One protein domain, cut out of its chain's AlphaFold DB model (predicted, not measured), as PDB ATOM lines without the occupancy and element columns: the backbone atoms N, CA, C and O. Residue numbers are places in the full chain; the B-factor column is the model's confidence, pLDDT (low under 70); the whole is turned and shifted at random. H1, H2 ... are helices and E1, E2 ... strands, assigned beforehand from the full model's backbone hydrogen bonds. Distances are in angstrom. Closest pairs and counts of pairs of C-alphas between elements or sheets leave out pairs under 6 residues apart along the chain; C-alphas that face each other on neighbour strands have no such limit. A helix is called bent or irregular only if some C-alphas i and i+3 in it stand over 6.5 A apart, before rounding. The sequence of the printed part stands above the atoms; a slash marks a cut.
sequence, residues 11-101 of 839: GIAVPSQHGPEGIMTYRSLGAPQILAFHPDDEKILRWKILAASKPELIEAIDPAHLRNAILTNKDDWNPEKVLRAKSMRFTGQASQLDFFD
ATOM      1  N   GLY A  11      91.896 184.282 160.781       88.94
ATOM      2  CA  GLY A  11      90.750 183.390 160.936       88.94
ATOM      3  C   GLY A  11      91.055 182.298 161.956       88.94
ATOM      4  O   GLY A  11      92.185 181.825 162.039       88.94
ATOM      5  N   ILE A  12      90.048 181.880 162.715       90.31
ATOM      6  CA  ILE A  12      90.124 180.708 163.591       90.31
ATOM      7  C   ILE A  12      89.067 179.725 163.105       90.31
ATOM      8  O   ILE A  12      87.906 180.101 162.945       90.31
ATOM      9  N   ALA A  13      89.475 178.487 162.842       90.62
ATOM     10  CA  ALA A  13      88.595 177.441 162.337       90.62
ATOM     11  C   ALA A  13      88.812 176.133 163.102       90.62
ATOM     12  O   ALA A  13      89.912 175.863 163.574       90.62
ATOM     13  N   VAL A  14      87.767 175.310 163.175       91.44
ATOM     14  CA  VAL A  14      87.831 173.924 163.666       91.44
ATOM     15  C   VAL A  14      87.331 173.019 162.534       91.44
ATOM     16  O   VAL A  14      86.163 172.624 162.532       91.44
ATOM     17  N   PRO A  15      88.138 172.815 161.477       89.06
ATOM     18  CA  PRO A  15      87.708 172.061 160.309       89.06
ATOM     19  C   PRO A  15      87.678 170.559 160.607       89.06
ATOM     20  O   PRO A  15      88.544 170.025 161.295       89.06
ATOM     21  N   SER A  16      86.720 169.850 160.010       82.88
ATOM     22  CA  SER A  16      86.621 168.386 160.108       82.88
ATOM     23  C   SER A  16      87.703 167.637 159.317       82.88
ATOM     24  O   SER A  16      87.839 166.426 159.460       82.88
ATOM     25  N   GLN A  17      88.461 168.331 158.462       83.81
ATOM     26  CA  GLN A  17      89.515 167.762 157.620       83.81
ATOM     27  C   GLN A  17      90.817 168.550 157.769       83.81
ATOM     28  O   GLN A  17      90.793 169.776 157.842       83.81
ATOM     29  N   HIS A  18      91.946 167.838 157.736       82.25
ATOM     30  CA  HIS A  18      93.304 168.392 157.848       82.25
ATOM     31  C   HIS A  18      93.845 168.992 156.548       82.25
ATOM     32  O   HIS A  18      94.854 169.689 156.562       82.25
ATOM     33  N   GLY A  19      93.223 168.670 155.413       85.31
ATOM     34  CA  GLY A  19      93.659 169.122 154.098       85.31
ATOM     35  C   GLY A  19      93.207 170.549 153.768       85.31
ATOM     36  O   GLY A  19      92.299 171.088 154.413       85.31
ATOM     37  N   PRO A  20      93.778 171.154 152.713       88.56
ATOM     38  CA  PRO A  20      93.381 172.481 152.248       88.56
ATOM     39  C   PRO A  20      91.884 172.585 151.912       88.56
ATOM     40  O   PRO A  20      91.307 173.668 152.006       88.56
ATOM     41  N   GLU A  21      91.227 171.476 151.559       88.81
ATOM     42  CA  GLU A  21      89.786 171.381 151.301       88.81
ATOM     43  C   GLU A  21      88.940 171.798 152.512       88.81
ATOM     44  O   GLU A  21      87.943 172.502 152.346       88.81
ATOM     45  N   GLY A  22      89.360 171.434 153.730       85.06
ATOM     46  CA  GLY A  22      88.679 171.826 154.967       85.06
ATOM     47  C   GLY A  22      88.777 173.327 155.245       85.06
ATOM     48  O   GLY A  22      87.884 173.905 155.857       85.06
ATOM     49  N   ILE A  23      89.832 173.972 154.744       91.75
ATOM     50  CA  ILE A  23      90.113 175.401 154.932       91.75
ATOM     51  C   ILE A  23      89.429 176.263 153.868       91.75
ATOM     52  O   ILE A  23      89.036 177.398 154.143       91.75
ATOM     53  N   MET A  24      89.239 175.727 152.658       85.06
ATOM     54  CA  MET A  24      88.606 176.421 151.529       85.06
ATOM     55  C   MET A  24      87.270 177.083 151.886       85.06
ATOM     56  O   MET A  24      86.988 178.187 151.420       85.06
ATOM     57  N   THR A  25      86.456 176.437 152.721       82.88
ATOM     58  CA  THR A  25      85.127 176.922 153.136       82.88
ATOM     59  C   THR A  25      85.191 178.225 153.942       82.88
ATOM     60  O   THR A  25      84.260 179.031 153.892       82.88
ATOM     61  N   TYR A  26      86.315 178.480 154.613       83.44
ATOM     62  CA  TYR A  26      86.555 179.665 155.434       83.44
ATOM     63  C   TYR A  26      87.202 180.822 154.663       83.44
ATOM     64  O   TYR A  26      87.393 181.902 155.220       83.44
ATOM     65  N   ARG A  27      87.495 180.652 153.366       79.81
ATOM     66  CA  ARG A  27      88.039 181.716 152.499       79.81
ATOM     67  C   ARG A  27      87.168 182.979 152.494       79.81
ATOM     68  O   ARG A  27      87.683 184.088 152.399       79.81
ATOM     69  N   SER A  28      85.856 182.813 152.657       74.38
ATOM     70  CA  SER A  28      84.871 183.899 152.744       74.38
ATOM     71  C   SER A  28      85.052 184.825 153.958       74.38
ATOM     72  O   SER A  28      84.487 185.916 153.966       74.38
ATOM     73  N   LEU A  29      85.860 184.438 154.956       76.62
ATOM     74  CA  LEU A  29      86.215 185.299 156.091       76.62
ATOM     75  C   LEU A  29      87.076 186.499 155.678       76.62
ATOM     76  O   LEU A  29      87.146 187.474 156.421       76.62
ATOM     77  N   GLY A  30      87.777 186.421 154.541       74.81
ATOM     78  CA  GLY A  30      88.707 187.464 154.104       74.81
ATOM     79  C   GLY A  30      89.970 187.586 154.954       74.81
ATOM     80  O   GLY A  30      90.729 188.540 154.777       74.81
ATOM     81  N   ALA A  31      90.224 186.642 155.865       85.00
ATOM     82  CA  ALA A  31      91.477 186.570 156.601       85.00
ATOM     83  C   ALA A  31      92.594 186.023 155.695       85.00
ATOM     84  O   ALA A  31      92.398 184.982 155.067       85.00
ATOM     85  N   PRO A  32      93.770 186.677 155.629       86.69
ATOM     86  CA  PRO A  32      94.881 186.201 154.803       86.69
ATOM     87  C   PRO A  32      95.514 184.922 155.353       86.69
ATOM     88  O   PRO A  32      96.184 184.195 154.625       86.69
ATOM     89  N   GLN A  33      95.273 184.633 156.632       90.81
ATOM     90  CA  GLN A  33      95.705 183.412 157.285       90.81
ATOM     91  C   GLN A  33      94.628 182.848 158.211       90.81
ATOM     92  O   GLN A  33      93.839 183.603 158.787       90.81
ATOM     93  N   ILE A  34      94.621 181.524 158.367       92.25
ATOM     94  CA  ILE A  34      93.701 180.790 159.243       92.25
ATOM     95  C   ILE A  34      94.495 179.874 160.174       92.25
ATOM     96  O   ILE A  34      95.317 179.085 159.715       92.25
ATOM     97  N   LEU A  35      94.219 179.965 161.473       93.38
ATOM     98  CA  LEU A  35      94.628 178.991 162.480       93.38
ATOM     99  C   LEU A  35      93.535 177.924 162.586       93.38
ATOM    100  O   LEU A  35      92.436 178.188 163.082       93.38
ATOM    101  N   ALA A  36      93.829 176.736 162.073       94.31
ATOM    102  CA  ALA A  36      92.947 175.582 162.090       94.31
ATOM    103  C   ALA A  36      93.274 174.689 163.287       94.31
ATOM    104  O   ALA A  36      94.371 174.144 163.379       94.31
ATOM    105  N   PHE A  37      92.327 174.563 164.207       93.62
ATOM    106  CA  PHE A  37      92.444 173.738 165.400       93.62
ATOM    107  C   PHE A  37      91.911 172.340 165.096       93.62
ATOM    108  O   PHE A  37      90.778 172.200 164.634       93.62
ATOM    109  N   HIS A  38      92.717 171.326 165.403       89.81
ATOM    110  CA  HIS A  38      92.369 169.911 165.323       89.81
ATOM    111  C   HIS A  38      92.447 169.317 166.734       89.81
ATOM    112  O   HIS A  38      93.520 168.872 167.143       89.81
ATOM    113  N   PRO A  39      91.348 169.383 167.516       84.00
ATOM    114  CA  PRO A  39      91.353 168.982 168.921       84.00
ATOM    115  C   PRO A  39      91.695 167.504 169.112       84.00
ATOM    116  O   PRO A  39      92.430 167.176 170.034       84.00
ATOM    117  N   ASP A  40      91.205 166.645 168.215       85.62
ATOM    118  CA  ASP A  40      91.403 165.193 168.284       85.62
ATOM    119  C   ASP A  40      92.870 164.786 168.059       85.62
ATOM    120  O   ASP A  40      93.324 163.774 168.584       85.62
ATOM    121  N   ASP A  41      93.619 165.601 167.314       81.88
ATOM    122  CA  ASP A  41      95.017 165.359 166.949       81.88
ATOM    123  C   ASP A  41      96.006 166.243 167.727       81.88
ATOM    124  O   ASP A  41      97.201 166.233 167.421       81.88
ATOM    125  N   GLU A  42      95.508 167.034 168.686       86.56
ATOM    126  CA  GLU A  42      96.256 168.020 169.480       86.56
ATOM    127  C   GLU A  42      97.178 168.912 168.627       86.56
ATOM    128  O   GLU A  42      98.332 169.168 168.966       86.56
ATOM    129  N   LYS A  43      96.677 169.398 167.484       87.88
ATOM    130  CA  LYS A  43      97.463 170.202 166.532       87.88
ATOM    131  C   LYS A  43      96.760 171.481 166.121       87.88
ATOM    132  O   LYS A  43      95.536 171.543 165.999       87.88
ATOM    133  N   ILE A  44      97.567 172.499 165.831       93.19
ATOM    134  CA  ILE A  44      97.116 173.749 165.226       93.19
ATOM    135  C   ILE A  44      97.867 173.930 163.911       93.19
ATOM    136  O   ILE A  44      99.091 173.960 163.889       93.19
ATOM    137  N   LEU A  45      97.150 174.058 162.801       94.25
ATOM    138  CA  LEU A  45      97.740 174.269 161.481       94.25
ATOM    139  C   LEU A  45      97.517 175.713 161.042       94.25
ATOM    140  O   LEU A  45      96.381 176.189 161.030       94.25
ATOM    141  N   ARG A  46      98.586 176.421 160.669       93.19
ATOM    142  CA  ARG A  46      98.488 177.783 160.139       93.19
ATOM    143  C   ARG A  46      98.514 177.759 158.621       93.19
ATOM    144  O   ARG A  46      99.504 177.358 158.017       93.19
ATOM    145  N   TRP A  47      97.443 178.246 158.013       93.56
ATOM    146  CA  TRP A  47      97.248 178.260 156.567       93.56
ATOM    147  C   TRP A  47      97.311 179.673 156.009       93.56
ATOM    148  O   TRP A  47      96.708 180.581 156.577       93.56
ATOM    149  N   LYS A  48      97.971 179.835 154.863       91.19
ATOM    150  CA  LYS A  48      97.898 181.000 153.981       91.19
ATOM    151  C   LYS A  48      96.704 180.846 153.049       91.19
ATOM    152  O   LYS A  48      96.535 179.805 152.413       91.19
ATOM    153  N   ILE A  49      95.884 181.884 152.937       88.44
ATOM    154  CA  ILE A  49      94.734 181.894 152.035       88.44
ATOM    155  C   ILE A  49      95.119 182.589 150.732       88.44
ATOM    156  O   ILE A  49      95.512 183.752 150.726       88.44
ATOM    157  N   LEU A  50      94.978 181.856 149.629       83.69
ATOM    158  CA  LEU A  50      95.291 182.314 148.278       83.69
ATOM    159  C   LEU A  50      94.008 182.560 147.478       83.69
ATOM    160  O   LEU A  50      92.984 181.901 147.689       83.69
ATOM    161  N   ALA A  51      94.065 183.507 146.544       78.69
ATOM    162  CA  ALA A  51      92.939 183.895 145.706       78.69
ATOM    163  C   ALA A  51      92.616 182.825 144.654       78.69
ATOM    164  O   ALA A  51      91.476 182.368 144.546       78.69
ATOM    165  N   ALA A  52      93.638 182.405 143.902       77.38
ATOM    166  CA  ALA A  52      93.493 181.577 142.703       77.38
ATOM    167  C   ALA A  52      93.769 180.077 142.928       77.38
ATOM    168  O   ALA A  52      93.395 179.254 142.096       77.38
ATOM    169  N   SER A  53      94.402 179.703 144.040       83.38
ATOM    170  CA  SER A  53      94.847 178.330 144.328       83.38
ATOM    171  C   SER A  53      94.368 177.852 145.700       83.38
ATOM    172  O   SER A  53      93.739 178.604 146.443       83.38
ATOM    173  N   LYS A  54      94.599 176.575 146.030       89.56
ATOM    174  CA  LYS A  54      94.264 176.006 147.345       89.56
ATOM    175  C   LYS A  54      95.069 176.697 148.465       89.56
ATOM    176  O   LYS A  54      96.182 177.138 148.191       89.56
ATOM    177  N   PRO A  55      94.536 176.786 149.700       90.75
ATOM    178  CA  PRO A  55      95.290 177.252 150.857       90.75
ATOM    179  C   PRO A  55      96.626 176.523 150.992       90.75
ATOM    180  O   PRO A  55      96.701 175.316 150.768       90.75
ATOM    181  N   GLU A  56      97.664 177.258 151.370       92.94
ATOM    182  CA  GLU A  56      99.016 176.733 151.546       92.94
ATOM    183  C   GLU A  56      99.316 176.605 153.041       92.94
ATOM    184  O   GLU A  56      99.082 177.541 153.807       92.94
ATOM    185  N   LEU A  57      99.788 175.438 153.480       92.88
ATOM    186  CA  LEU A  57     100.169 175.235 154.875       92.88
ATOM    187  C   LEU A  57     101.487 175.968 155.137       92.88
ATOM    188  O   LEU A  57     102.489 175.666 154.498       92.88
ATOM    189  N   ILE A  58     101.482 176.904 156.083       91.12
ATOM    190  CA  ILE A  58     102.683 177.646 156.475       91.12
ATOM    191  C   ILE A  58     103.458 176.862 157.533       91.12
ATOM    192  O   ILE A  58     104.663 176.674 157.410       91.12
ATOM    193  N   GLU A  59     102.772 176.412 158.585       91.00
ATOM    194  CA  GLU A  59     103.395 175.691 159.697       91.00
ATOM    195  C   GLU A  59     102.376 174.895 160.523       91.00
ATOM    196  O   GLU A  59     101.169 175.165 160.493       91.00
ATOM    197  N   ALA A  60     102.884 173.934 161.295       92.06
ATOM    198  CA  ALA A  60     102.152 173.240 162.347       92.06
ATOM    199  C   ALA A  60     102.663 173.710 163.715       92.06
ATOM    200  O   ALA A  60     103.862 173.681 163.983       92.06
ATOM    201  N   ILE A  61     101.744 174.141 164.572       91.62
ATOM    202  CA  ILE A  61     101.999 174.703 165.894       91.62
ATOM    203  C   ILE A  61     101.454 173.725 166.937       91.62
ATOM    204  O   ILE A  61     100.274 173.370 166.924       91.62
ATOM    205  N   ASP A  62     102.322 173.305 167.852       90.06
ATOM    206  CA  ASP A  62     101.922 172.561 169.046       90.06
ATOM    207  C   ASP A  62     101.066 173.471 169.958       90.06
ATOM    208  O   ASP A  62     101.469 174.619 170.204       90.06
ATOM    209  N   PRO A  63      99.909 173.011 170.475       89.94
ATOM    210  CA  PRO A  63      99.059 173.788 171.375       89.94
ATOM    211  C   PRO A  63      99.807 174.421 172.556       89.94
ATOM    212  O   PRO A  63      99.527 175.572 172.906       89.94
ATOM    213  N   ALA A  64     100.801 173.730 173.128       89.69
ATOM    214  CA  ALA A  64     101.616 174.246 174.227       89.69
ATOM    215  C   ALA A  64     102.473 175.459 173.815       89.69
ATOM    216  O   ALA A  64     102.793 176.317 174.641       89.69
ATOM    217  N   HIS A  65     102.808 175.574 172.528       91.12
ATOM    218  CA  HIS A  65     103.659 176.627 171.973       91.12
ATOM    219  C   HIS A  65     102.887 177.757 171.276       91.12
ATOM    220  O   HIS A  65     103.505 178.755 170.893       91.12
ATOM    221  N   LEU A  66     101.554 177.678 171.166       89.88
ATOM    222  CA  LEU A  66     100.733 178.698 170.494       89.88
ATOM    223  C   LEU A  66     100.999 180.113 171.024       89.88
ATOM    224  O   LEU A  66     101.132 181.064 170.254       89.88
ATOM    225  N   ARG A  67     101.120 180.259 172.348       91.06
ATOM    226  CA  ARG A  67     101.396 181.556 172.976       91.06
ATOM    227  C   ARG A  67     102.735 182.134 172.515       91.06
ATOM    228  O   ARG A  67     102.804 183.322 172.207       91.06
ATOM    229  N   ASN A  68     103.773 181.306 172.438       90.12
ATOM    230  CA  ASN A  68     105.093 181.730 171.976       90.12
ATOM    231  C   ASN A  68     105.080 182.065 170.481       90.12
ATOM    232  O   ASN A  68     105.686 183.060 170.090       90.12
ATOM    233  N   ALA A  69     104.342 181.309 169.663       87.31
ATOM    234  CA  ALA A  69     104.172 181.607 168.242       87.31
ATOM    235  C   ALA A  69     103.511 182.981 168.023       87.31
ATOM    236  O   ALA A  69     104.015 183.783 167.237       87.31
ATOM    237  N   ILE A  70     102.452 183.301 168.780       89.25
ATOM    238  CA  ILE A  70     101.787 184.616 168.734       89.25
ATOM    239  C   ILE A  70     102.743 185.738 169.161       89.25
ATOM    240  O   ILE A  70     102.779 186.788 168.526       89.25
ATOM    241  N   LEU A  71     103.517 185.534 170.232       88.56
ATOM    242  CA  LEU A  71     104.461 186.541 170.729       88.56
ATOM    243  C   LEU A  71     105.623 186.779 169.756       88.56
ATOM    244  O   LEU A  71     106.008 187.926 169.550       88.56
ATOM    245  N   THR A  72     106.140 185.718 169.135       87.88
ATOM    246  CA  THR A  72     107.242 185.794 168.159       87.88
ATOM    247  C   THR A  72     106.802 186.505 166.883       87.88
ATOM    248  O   THR A  72     107.546 187.310 166.339       87.88
ATOM    249  N   ASN A  73     105.564 186.269 166.440       86.44
ATOM    250  CA  ASN A  73     104.996 186.904 165.252       86.44
ATOM    251  C   ASN A  73     104.247 188.212 165.559       86.44
ATOM    252  O   ASN A  73     103.542 188.723 164.690       86.44
ATOM    253  N   LYS A  74     104.347 188.762 166.776       85.44
ATOM    254  CA  LYS A  74     103.514 189.887 167.235       85.44
ATOM    255  C   LYS A  74     103.538 191.078 166.276       85.44
ATOM    256  O   LYS A  74     102.494 191.684 166.046       85.44
ATOM    257  N   ASP A  75     104.703 191.400 165.723       80.56
ATOM    258  CA  ASP A  75     104.865 192.549 164.832       80.56
ATOM    259  C   ASP A  75     104.241 192.311 163.450       80.56
ATOM    260  O   ASP A  75     103.708 193.245 162.852       80.56
ATOM    261  N   ASP A  76     104.237 191.067 162.961       78.38
ATOM    262  CA  ASP A  76     103.677 190.684 161.656       78.38
ATOM    263  C   ASP A  76     102.184 190.354 161.715       78.38
ATOM    264  O   ASP A  76     101.431 190.673 160.797       78.38
ATOM    265  N   TRP A  77     101.735 189.746 162.813       84.81
ATOM    266  CA  TRP A  77     100.332 189.410 163.076       84.81
ATOM    267  C   TRP A  77      99.555 190.584 163.679       84.81
ATOM    268  O   TRP A  77      98.350 190.466 163.917       84.81
ATOM    269  N   ASN A  78     100.223 191.721 163.907       80.88
ATOM    270  CA  ASN A  78      99.605 192.950 164.382       80.88
ATOM    271  C   ASN A  78      98.422 193.336 163.467       80.88
ATOM    272  O   ASN A  78      98.631 193.564 162.269       80.88
ATOM    273  N   PRO A  79      97.195 193.471 164.011       76.06
ATOM    274  CA  PRO A  79      96.029 193.888 163.244       76.06
ATOM    275  C   PRO A  79      96.254 195.168 162.438       76.06
ATOM    276  O   PRO A  79      95.844 195.234 161.286       76.06
ATOM    277  N   GLU A  80      96.954 196.164 162.983       69.19
ATOM    278  CA  GLU A  80      97.242 197.409 162.264       69.19
ATOM    279  C   GLU A  80      98.084 197.156 161.013       69.19
ATOM    280  O   GLU A  80      97.788 197.706 159.955       69.19
ATOM    281  N   LYS A  81      99.092 196.279 161.098       72.06
ATOM    282  CA  LYS A  81      99.966 195.938 159.970       72.06
ATOM    283  C   LYS A  81      99.230 195.109 158.917       72.06
ATOM    284  O   LYS A  81      99.374 195.382 157.730       72.06
ATOM    285  N   VAL A  82      98.387 194.160 159.333       75.00
ATOM    286  CA  VAL A  82      97.568 193.347 158.415       75.00
ATOM    287  C   VAL A  82      96.493 194.192 157.727       75.00
ATOM    288  O   VAL A  82      96.315 194.100 156.513       75.00
ATOM    289  N   LEU A  83      95.799 195.063 158.464       70.69
ATOM    290  CA  LEU A  83      94.831 196.007 157.893       70.69
ATOM    291  C   LEU A  83      95.518 197.012 156.965       70.69
ATOM    292  O   LEU A  83      94.987 197.337 155.901       70.69
ATOM    293  N   ARG A  84      96.724 197.466 157.324       66.06
ATOM    294  CA  ARG A  84      97.560 198.311 156.468       66.06
ATOM    295  C   ARG A  84      97.942 197.584 155.179       66.06
ATOM    296  O   ARG A  84      97.738 198.141 154.112       66.06
ATOM    297  N   ALA A  85      98.379 196.327 155.241       67.88
ATOM    298  CA  ALA A  85      98.661 195.520 154.050       67.88
ATOM    299  C   ALA A  85      97.421 195.336 153.153       67.88
ATOM    300  O   ALA A  85      97.517 195.431 151.934       67.88
ATOM    301  N   LYS A  86      96.234 195.166 153.748       68.50
ATOM    302  CA  LYS A  86      94.957 195.089 153.016       68.50
ATOM    303  C   LYS A  86      94.522 196.397 152.344       68.50
ATOM    304  O   LYS A  86      93.760 196.353 151.377       68.50
ATOM    305  N   SER A  87      94.957 197.539 152.877       58.56
ATOM    306  CA  SER A  87      94.588 198.889 152.418       58.56
ATOM    307  C   SER A  87      95.655 199.558 151.545       58.56
ATOM    308  O   SER A  87      95.334 200.454 150.768       58.56
ATOM    309  N   MET A  88      96.912 199.114 151.616       60.91
ATOM    310  CA  MET A  88      98.022 199.576 150.776       60.91
ATOM    311  C   MET A  88      98.023 198.864 149.418       60.91
ATOM    312  O   MET A  88      98.901 198.061 149.121       60.91
ATOM    313  N   ARG A  89      97.030 199.167 148.576       59.03
ATOM    314  CA  ARG A  89      96.937 198.621 147.208       59.03
ATOM    315  C   ARG A  89      97.860 199.328 146.193       59.03
ATOM    316  O   ARG A  89      98.106 198.790 145.124       59.03
ATOM    317  N   PHE A  90      98.413 200.506 146.524       51.22
ATOM    318  CA  PHE A  90      99.024 201.410 145.529       51.22
ATOM    319  C   PHE A  90     100.421 201.963 145.855       51.22
ATOM    320  O   PHE A  90     100.999 202.664 145.029       51.22
ATOM    321  N   THR A  91     100.986 201.708 147.040       47.06
ATOM    322  CA  THR A  91     102.165 202.471 147.492       47.06
ATOM    323  C   THR A  91     103.512 201.914 147.049       47.06
ATOM    324  O   THR A  91     104.498 202.628 147.193       47.06
ATOM    325  N   GLY A  92     103.615 200.683 146.526       43.66
ATOM    326  CA  GLY A  92     104.891 200.044 146.131       43.66
ATOM    327  C   GLY A  92     105.891 199.811 147.284       43.66
ATOM    328  O   GLY A  92     106.683 198.878 147.250       43.66
ATOM    329  N   GLN A  93     105.811 200.614 148.342       39.38
ATOM    330  CA  GLN A  93     106.351 200.428 149.671       39.38
ATOM    331  C   GLN A  93     105.273 199.762 150.525       39.38
ATOM    332  O   GLN A  93     104.493 200.415 151.219       39.38
ATOM    333  N   ALA A  94     105.218 198.444 150.461       39.16
ATOM    334  CA  ALA A  94     104.697 197.654 151.555       39.16
ATOM    335  C   ALA A  94     105.793 196.651 151.889       39.16
ATOM    336  O   ALA A  94     106.306 195.978 150.998       39.16
ATOM    337  N   SER A  95     106.158 196.548 153.166       44.12
ATOM    338  CA  SER A  95     106.681 195.295 153.697       44.12
ATOM    339  C   SER A  95     105.612 194.246 153.392       44.12
ATOM    340  O   SER A  95     104.620 194.152 154.114       44.12
ATOM    341  N   GLN A  96     105.722 193.588 152.237       53.12
ATOM    342  CA  GLN A  96     104.763 192.594 151.794       53.12
ATOM    343  C   GLN A  96     104.835 191.484 152.835       53.12
ATOM    344  O   GLN A  96     105.863 190.837 152.982       53.12
ATOM    345  N   LEU A  97     103.786 191.348 153.646       60.59
ATOM    346  CA  LEU A  97     103.689 190.219 154.559       60.59
ATOM    347  C   LEU A  97     103.700 188.968 153.677       60.59
ATOM    348  O   LEU A  97     102.834 188.847 152.809       60.59
ATOM    349  N   ASP A  98     104.644 188.052 153.885       64.12
ATOM    350  CA  ASP A  98     104.841 186.877 153.012       64.12
ATOM    351  C   ASP A  98     103.577 186.008 152.874       64.12
ATOM    352  O   ASP A  98     103.397 185.261 151.909       64.12
ATOM    353  N   PHE A  99     102.654 186.129 153.830       68.44
ATOM    354  CA  PHE A  99     101.379 185.423 153.870       68.44
ATOM    355  C   PHE A  99     100.193 186.196 153.258       68.44
ATOM    356  O   PHE A  99      99.086 185.667 153.241       68.44
ATOM    357  N   PHE A 100     100.370 187.420 152.752       75.25
ATOM    358  CA  PHE A 100      99.276 188.202 152.163       75.25
ATOM    359  C   PHE A 100      99.218 188.064 150.634       75.25
ATOM    360  O   PHE A 100     100.137 188.471 149.926       75.25
ATOM    361  N   ASP A 101      98.109 187.525 150.119       71.69
ATOM    362  CA  ASP A 101      97.791 187.513 148.687       71.69
ATOM    363  C   ASP A 101      96.945 188.743 148.315       71.69
ATOM    364  O   ASP A 101      95.807 188.899 148.769       71.69
TER     365      ASP A 101
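What this domain is: This is residues 11 to 101 of the 839 residues of the protein "Site-specific DNA-methyltransferase (adenine-specific)" of Chloroflexi bacterium (UniProt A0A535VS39). A small, strongly twisted sheet of four strands has one helix over each face, H1 on one and H2 on the other. Beyond one end of the sheet H3 sits apart from it, followed by a long tail, residues 88 to 101, that loops out and folds back toward the sheet; the outline of the whole is flat. The 91 printed residues hold three named helices and four named strands, in the order E1 H1 E2 E3 E4 H2 H3; the sheet's order is E1 E2 E3 E4, mixed, and the class is mixed helices and strands. The whole is compact, with a radius of gyration of the C-alphas of 13.6 A, and spans 44 by 30 by 16 A.

How they stand to each other: E1, residues 11 to 13, is an edge strand and the parallel neighbour of E2, residues 33 to 38, at 20 degrees, with N 35 and O 11 2.8 A apart. H1, residues 20 to 29, lies between them in the chain, and the three form a strand-helix-strand unit, two parallel neighbour strands with a helix between, whose crossover is right-handed. H1 is on the sheet at a height of 8.4 A, slantwise to the strands at 52 degrees to E2 on the local plane; its closest C-alphas to E1 are those of Leu 29 and Gly 11, 6.9 A. E2, E3, residues 43 to 48, and E4, residues 56 to 61, make a meander, each strand the antiparallel neighbour of the one before. The hairpin E2 and E3 stands at 158 degrees, with N 36 and O 45 2.8 A apart; the hairpin E3 and E4 stands at 150 degrees, with N 61 and O 44 2.7 A apart. H2, residues 63 to 72, is on the opposite face from H1, giving three layers, helices on both faces of a sheet; it lies over E4 at a height of 9.4 A, and its closest C-alphas to E3 are those of Pro 63 and Lys 43, 6.2 A. H3, residues 79 to 87, is not on the sheet and is apart from H1 and H2. In H3 every O i to N i+4 pair is within hydrogen-bond range, in H2 4 of 6, and in H1 1 of 6 beside 5 of 7 O i to N i+3 pairs.

Where its parts are: E1 begins at C-alpha 11, (90.750, 183.390, 160.936). H1 is 15.2 A long and only just irregular, with C-alphas 25 and 28 7.0 A apart. E2 measures 16.1 A, E3 16.6 A and E4 14.8 A. H2, 14.9 A, is irregular, with C-alphas 64 and 67 7.4 A apart. H3, 12.0 A, ends at C-alpha 87, (94.588, 198.889, 152.418).

The domain as a whole: The two C-alphas farthest apart, those of Asp 40 and Thr 91, are 44.0 A apart. The printed part has no cut, and no link is long. Residues 88 to 101 have no named element. The mean pLDDT of the printed part is 80.7; residue 80 and residues 84 to 99 are under 70.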